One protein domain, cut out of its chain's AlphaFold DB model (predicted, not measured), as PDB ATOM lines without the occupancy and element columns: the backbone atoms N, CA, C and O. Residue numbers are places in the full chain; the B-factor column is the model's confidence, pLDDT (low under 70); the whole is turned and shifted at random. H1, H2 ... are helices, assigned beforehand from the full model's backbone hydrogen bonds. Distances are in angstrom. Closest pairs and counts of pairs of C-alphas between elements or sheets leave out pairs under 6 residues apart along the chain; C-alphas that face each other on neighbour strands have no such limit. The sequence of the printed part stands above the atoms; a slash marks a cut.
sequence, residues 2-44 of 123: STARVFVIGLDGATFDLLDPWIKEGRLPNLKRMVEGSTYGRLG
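What this domain is: This is residues 2 to 44 of the 123 residues of the protein "Alkaline phosphatase family protein" of Syntrophaceae bacterium (UniProt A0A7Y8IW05). Little regular structure is present: a long arm, residues 2 to 14, sticks out from a small body in which two short helices, H1 and then H2, meet near their ends in a corner. After H2 the last residues, 37 to 44, fold back as an unnamed tail. The printed part has 43 residues, 17 of them in the two named helices, with no named strand; the class is all helix. It is loose, with a radius of gyration of the C-alphas of 12.3 A, and elongated, spanning 38 by 24 by 16 A.

Where its parts are: Residues 2 to 15 hold no named element and begin at C-alpha 2, (15.424, -62.318, -17.305). H1, residues 16 to 24, measures 11.6 A from C-alpha 16 at (34.827, -35.085, -13.009) to its last C-alpha. H2, residues 29 to 36, measures 10.7 A and ends at C-alpha 36, (24.848, -39.010, -22.565).

How they stand to each other: A tight link of 4 residues joins H1 to H2. The two only just touch, and only at the corner by their link, with 3 pairs of C-alphas within 8 A; the closest C-alphas, of Ile 23 and Lys 32, are 5.7 A apart. Their lines are only just about perpendicular, at 72 degrees. In H2 every O i to N i+4 pair is within hydrogen-bond range; in H1, 3 of 5 are.

The domain as a whole: The C-alphas of Ser 2 and Glu 25, the two farthest apart, are 37.9 A apart. Without residues 2 to 14, which stand free, the body spans 26 by 20 by 10 A. The printed part has no cut, and its mean pLDDT is 93.3, with residue 2 alone under 70.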
ATOM      1  N   SER A   2      13.966 -62.168 -17.238       59.25
ATOM      2  CA  SER A   2      15.424 -62.318 -17.305       59.25
ATOM      3  C   SER A   2      16.028 -61.816 -15.991       59.25
ATOM      4  O   SER A   2      15.590 -60.818 -15.417       59.25
ATOM      5  N   THR A   3      16.998 -62.546 -15.448       78.88
ATOM      6  CA  THR A   3      17.708 -62.113 -14.246       78.88
ATOM      7  C   THR A   3      18.642 -60.966 -14.621       78.88
ATOM      8  O   THR A   3      19.639 -61.196 -15.310       78.88
ATOM      9  N   ALA A   4      18.342 -59.746 -14.176       87.38
ATOM     10  CA  ALA A   4      19.241 -58.611 -14.357       87.38
ATOM     11  C   ALA A   4      20.569 -58.867 -13.622       87.38
ATOM     12  O   ALA A   4      20.582 -59.232 -12.443       87.38
ATOM     13  N   ARG A   5      21.690 -58.697 -14.329       92.69
ATOM     14  CA  ARG A   5      23.041 -58.722 -13.753       92.69
ATOM     15  C   ARG A   5      23.482 -57.285 -13.501       92.69
ATOM     16  O   ARG A   5      23.243 -56.421 -14.338       92.69
ATOM     17  N   VAL A   6      24.133 -57.048 -12.368       94.69
ATOM     18  CA  VAL A   6      24.680 -55.735 -12.008       94.69
ATOM     19  C   VAL A   6      26.193 -55.777 -12.179       94.69
ATOM     20  O   VAL A   6      26.841 -56.703 -11.693       94.69
ATOM     21  N   PHE A   7      26.744 -54.774 -12.858       94.81
ATOM     22  CA  PHE A   7      28.179 -54.552 -12.980       94.81
ATOM     23  C   PHE A   7      28.518 -53.190 -12.386       94.81
ATOM     24  O   PHE A   7      27.857 -52.200 -12.696       94.81
ATOM     25  N   VAL A   8      29.532 -53.150 -11.525       95.69
ATOM     26  CA  VAL A   8      29.994 -51.919 -10.882       95.69
ATOM     27  C   VAL A   8      31.479 -51.772 -11.157       95.69
ATOM     28  O   VAL A   8      32.253 -52.687 -10.885       95.69
ATOM     29  N   ILE A   9      31.862 -50.615 -11.688       94.75
ATOM     30  CA  ILE A   9      33.250 -50.217 -11.896       94.75
ATOM     31  C   ILE A   9      33.529 -48.988 -11.038       94.75
ATOM     32  O   ILE A   9      32.765 -48.026 -11.062       94.75
ATOM     33  N   GLY A  10      34.605 -49.040 -10.258       94.12
ATOM     34  CA  GLY A  10      35.099 -47.895  -9.503       94.12
ATOM     35  C   GLY A  10      36.456 -47.474 -10.049       94.12
ATOM     36  O   GLY A  10      37.314 -48.320 -10.291       94.12
ATOM     37  N   LEU A  11      36.630 -46.172 -10.254       93.94
ATOM     38  CA  LEU A  11      37.868 -45.566 -10.728       93.94
ATOM     39  C   LEU A  11      38.430 -44.704  -9.593       93.94
ATOM     40  O   LEU A  11      37.826 -43.694  -9.234       93.94
ATOM     41  N   ASP A  12      39.548 -45.119  -8.999       93.19
ATOM     42  CA  ASP A  12      40.164 -44.362  -7.903       93.19
ATOM     43  C   ASP A  12      40.790 -43.060  -8.432       93.19
ATOM     44  O   ASP A  12      41.451 -43.058  -9.470       93.19
ATOM     45  N   GLY A  13      40.544 -41.942  -7.746       91.19
ATOM     46  CA  GLY A  13      41.044 -40.615  -8.129       91.19
ATOM     47  C   GLY A  13      40.442 -39.997  -9.403       91.19
ATOM     48  O   GLY A  13      40.857 -38.910  -9.802       91.19
ATOM     49  N   ALA A  14      39.458 -40.633 -10.046       92.88
ATOM     50  CA  ALA A  14      38.879 -40.161 -11.308       92.88
ATOM     51  C   ALA A  14      37.759 -39.120 -11.101       92.88
ATOM     52  O   ALA A  14      36.582 -39.390 -11.344       92.88
ATOM     53  N   THR A  15      38.117 -37.921 -10.633       92.94
ATOM     54  CA  THR A  15      37.161 -36.803 -10.486       92.94
ATOM     55  C   THR A  15      36.625 -36.315 -11.839       92.94
ATOM     56  O   THR A  15      37.321 -36.357 -12.857       92.94
ATOM     57  N   PHE A  16      35.407 -35.764 -11.843       92.94
ATOM     58  CA  PHE A  16      34.827 -35.085 -13.009       92.94
ATOM     59  C   PHE A  16      35.661 -33.893 -13.486       92.94
ATOM     60  O   PHE A  16      35.625 -33.568 -14.667       92.94
ATOM     61  N   ASP A  17      36.489 -33.306 -12.620       94.75
ATOM     62  CA  ASP A  17      37.386 -32.213 -13.014       94.75
ATOM     63  C   ASP A  17      38.486 -32.680 -13.990       94.75
ATOM     64  O   ASP A  17      39.041 -31.871 -14.729       94.75
ATOM     65  N   LEU A  18      38.763 -33.991 -14.037       95.25
ATOM     66  CA  LEU A  18      39.637 -34.630 -15.027       95.25
ATOM     67  C   LEU A  18      38.833 -35.254 -16.171       95.25
ATOM     68  O   LEU A  18      39.190 -35.110 -17.340       95.25
ATOM     69  N   LEU A  19      37.742 -35.953 -15.842       95.62
ATOM     70  CA  LEU A  19      36.964 -36.705 -16.827       95.62
ATOM     71  C   LEU A  19      36.224 -35.789 -17.810       95.62
ATOM     72  O   LEU A  19      36.227 -36.080 -19.006       95.62
ATOM     73  N   ASP A  20      35.627 -34.686 -17.349       95.44
ATOM     74  CA  ASP A  20      34.822 -33.806 -18.205       95.44
ATOM     75  C   ASP A  20      35.655 -33.144 -19.321       95.44
ATOM     76  O   ASP A  20      35.218 -33.192 -20.477       95.44
ATOM     77  N   PRO A  21      36.848 -32.562 -19.056       97.38
ATOM     78  CA  PRO A  21      37.722 -32.068 -20.122       97.38
ATOM     79  C   PRO A  21      38.082 -33.151 -21.144       97.38
ATOM     80  O   PRO A  21      37.921 -32.944 -22.344       97.38
ATOM     81  N   TRP A  22      38.476 -34.345 -20.690       97.62
ATOM     82  CA  TRP A  22      38.873 -35.433 -21.590       97.62
ATOM     83  C   TRP A  22      37.709 -35.991 -22.417       97.62
ATOM     84  O   TRP A  22      37.904 -36.410 -23.561       97.62
ATOM     85  N   ILE A  23      36.490 -35.986 -21.873       96.81
ATOM     86  CA  ILE A  23      35.271 -36.305 -22.625       96.81
ATOM     87  C   ILE A  23      35.042 -35.263 -23.726       96.81
ATOM     88  O   ILE A  23      34.786 -35.641 -24.871       96.81
ATOM     89  N   LYS A  24      35.154 -33.967 -23.401       96.31
ATOM     90  CA  LYS A  24      34.966 -32.862 -24.359       96.31
ATOM     91  C   LYS A  24      36.009 -32.878 -25.477       96.31
ATOM     92  O   LYS A  24      35.655 -32.661 -26.629       96.31
ATOM     93  N   GLU A  25      37.254 -33.214 -25.151       98.00
ATOM     94  CA  GLU A  25      38.350 -33.425 -26.110       98.00
ATOM     95  C   GLU A  25      38.166 -34.683 -26.984       98.00
ATOM     96  O   GLU A  25      38.969 -34.942 -27.875       98.00
ATOM     97  N   GLY A  26      37.139 -35.505 -26.733       97.25
ATOM     98  CA  GLY A  26      36.881 -36.734 -27.487       97.25
ATOM     99  C   GLY A  26      37.791 -37.912 -27.120       97.25
ATOM    100  O   GLY A  26      37.747 -38.946 -27.783       97.25
ATOM    101  N   ARG A  27      38.588 -37.805 -26.048       98.12
ATOM    102  CA  ARG A  27      39.564 -38.829 -25.630       98.12
ATOM    103  C   ARG A  27      38.929 -40.026 -24.926       98.12
ATOM    104  O   ARG A  27      39.536 -41.091 -24.864       98.12
ATOM    105  N   LEU A  28      37.711 -39.864 -24.403       97.50
ATOM    106  CA  LEU A  28      36.978 -40.894 -23.660       97.50
ATOM    107  C   LEU A  28      35.630 -41.238 -24.325       97.50
ATOM    108  O   LEU A  28      34.575 -41.031 -23.720       97.50
ATOM    109  N   PRO A  29      35.618 -41.790 -25.554       96.56
ATOM    110  CA  PRO A  29      34.387 -41.992 -26.329       96.56
ATOM    111  C   PRO A  29      33.397 -42.964 -25.668       96.56
ATOM    112  O   PRO A  29      32.184 -42.767 -25.736       96.56
ATOM    113  N   ASN A  30      33.896 -43.995 -24.978       95.88
ATOM    114  CA  ASN A  30      33.039 -44.943 -24.262       95.88
ATOM    115  C   ASN A  30      32.374 -44.304 -23.038       95.88
ATOM    116  O   ASN A  30      31.189 -44.538 -22.806       95.88
ATOM    117  N   LEU A  31      33.112 -43.480 -22.286       95.00
ATOM    118  CA  LEU A  31      32.566 -42.777 -21.128       95.00
ATOM    119  C   LEU A  31      31.579 -41.690 -21.564       95.00
ATOM    120  O   LEU A  31      30.511 -41.590 -20.972       95.00
ATOM    121  N   LYS A  32      31.882 -40.962 -22.651       95.88
ATOM    122  CA  LYS A  32      30.964 -40.008 -23.290       95.88
ATOM    123  C   LYS A  32      29.604 -40.650 -23.584       95.88
ATOM    124  O   LYS A  32      28.577 -40.165 -23.122       95.88
ATOM    125  N   ARG A  33      29.608 -41.800 -24.266       95.56
ATOM    126  CA  ARG A  33      28.380 -42.548 -24.573       95.56
ATOM    127  C   ARG A  33      27.623 -42.982 -23.313       95.56
ATOM    128  O   ARG A  33      26.398 -43.000 -23.318       95.56
ATOM    129  N   MET A  34      28.335 -43.359 -22.247       93.69
ATOM    130  CA  MET A  34      27.696 -43.722 -20.978       93.69
ATOM    131  C   MET A  34      27.002 -42.522 -20.333       93.69
ATOM    132  O   MET A  34      25.861 -42.663 -19.904       93.69
ATOM    133  N   VAL A  35      27.651 -41.355 -20.272       92.56
ATOM    134  CA  VAL A  35      27.075 -40.170 -19.612       92.56
ATOM    135  C   VAL A  35      25.901 -39.565 -20.389       92.56
ATOM    136  O   VAL A  35      24.936 -39.144 -19.765       92.56
ATOM    137  N   GLU A  36      25.922 -39.582 -21.727       93.75
ATOM    138  CA  GLU A  36      24.848 -39.010 -22.565       93.75
ATOM    139  C   GLU A  36      23.505 -39.751 -22.430       93.75
ATOM    140  O   GLU A  36      22.448 -39.153 -22.604       93.75
ATOM    141  N   GLY A  37      23.539 -41.048 -22.109       92.25
ATOM    142  CA  GLY A  37      22.349 -41.893 -21.960       92.25
ATOM    143  C   GLY A  37      22.004 -42.267 -20.517       92.25
ATOM    144  O   GLY A  37      21.213 -43.185 -20.310       92.25
ATOM    145  N   SER A  38      22.623 -41.633 -19.516       93.62
ATOM    146  CA  SER A  38      22.433 -41.987 -18.106       93.62
ATOM    147  C   SER A  38      22.311 -40.763 -17.202       93.62
ATOM    148  O   SER A  38      22.501 -39.622 -17.612       93.62
ATOM    149  N   THR A  39      21.974 -41.002 -15.938       94.19
ATOM    150  CA  THR A  39      22.057 -39.981 -14.896       94.19
ATOM    151  C   THR A  39      23.427 -40.056 -14.235       94.19
ATOM    152  O   THR A  39      23.818 -41.111 -13.735       94.19
ATOM    153  N   TYR A  40      24.135 -38.930 -14.189       93.38
ATOM    154  CA  TYR A  40      25.418 -38.807 -13.503       93.38
ATOM    155  C   TYR A  40      25.501 -37.473 -12.756       93.38
ATOM    156  O   TYR A  40      24.773 -36.527 -13.054       93.38
ATOM    157  N   GLY A  41      26.373 -37.402 -11.754       91.75
ATOM    158  CA  GLY A  41      26.554 -36.195 -10.958       91.75
ATOM    159  C   GLY A  41      27.651 -36.343  -9.913       91.75
ATOM    160  O   GLY A  41      28.127 -37.446  -9.636       91.75
ATOM    161  N   ARG A  42      28.053 -35.212  -9.331       93.44
ATOM    162  CA  ARG A  42      29.044 -35.171  -8.250       93.44
ATOM    163  C   ARG A  42      28.439 -35.739  -6.964       93.44
ATOM    164  O   ARG A  42      27.343 -35.349  -6.570       93.44
ATOM    165  N   LEU A  43      29.180 -36.623  -6.300       91.50
ATOM    166  CA  LEU A  43      28.833 -37.176  -4.992       91.50
ATOM    167  C   LEU A  43      29.822 -36.684  -3.935       91.50
ATOM    168  O   LEU A  43      31.010 -36.525  -4.211       91.50
ATOM    169  N   GLY A  44      29.329 -36.467  -2.716       92.31
ATOM    170  CA  GLY A  44      30.188 -36.222  -1.561       92.31
ATOM    171  C   GLY A  44      30.958 -37.487  -1.184       92.31
ATOM    172  O   GLY A  44      30.378 -38.570  -1.110       92.31
TER     173      GLY A  44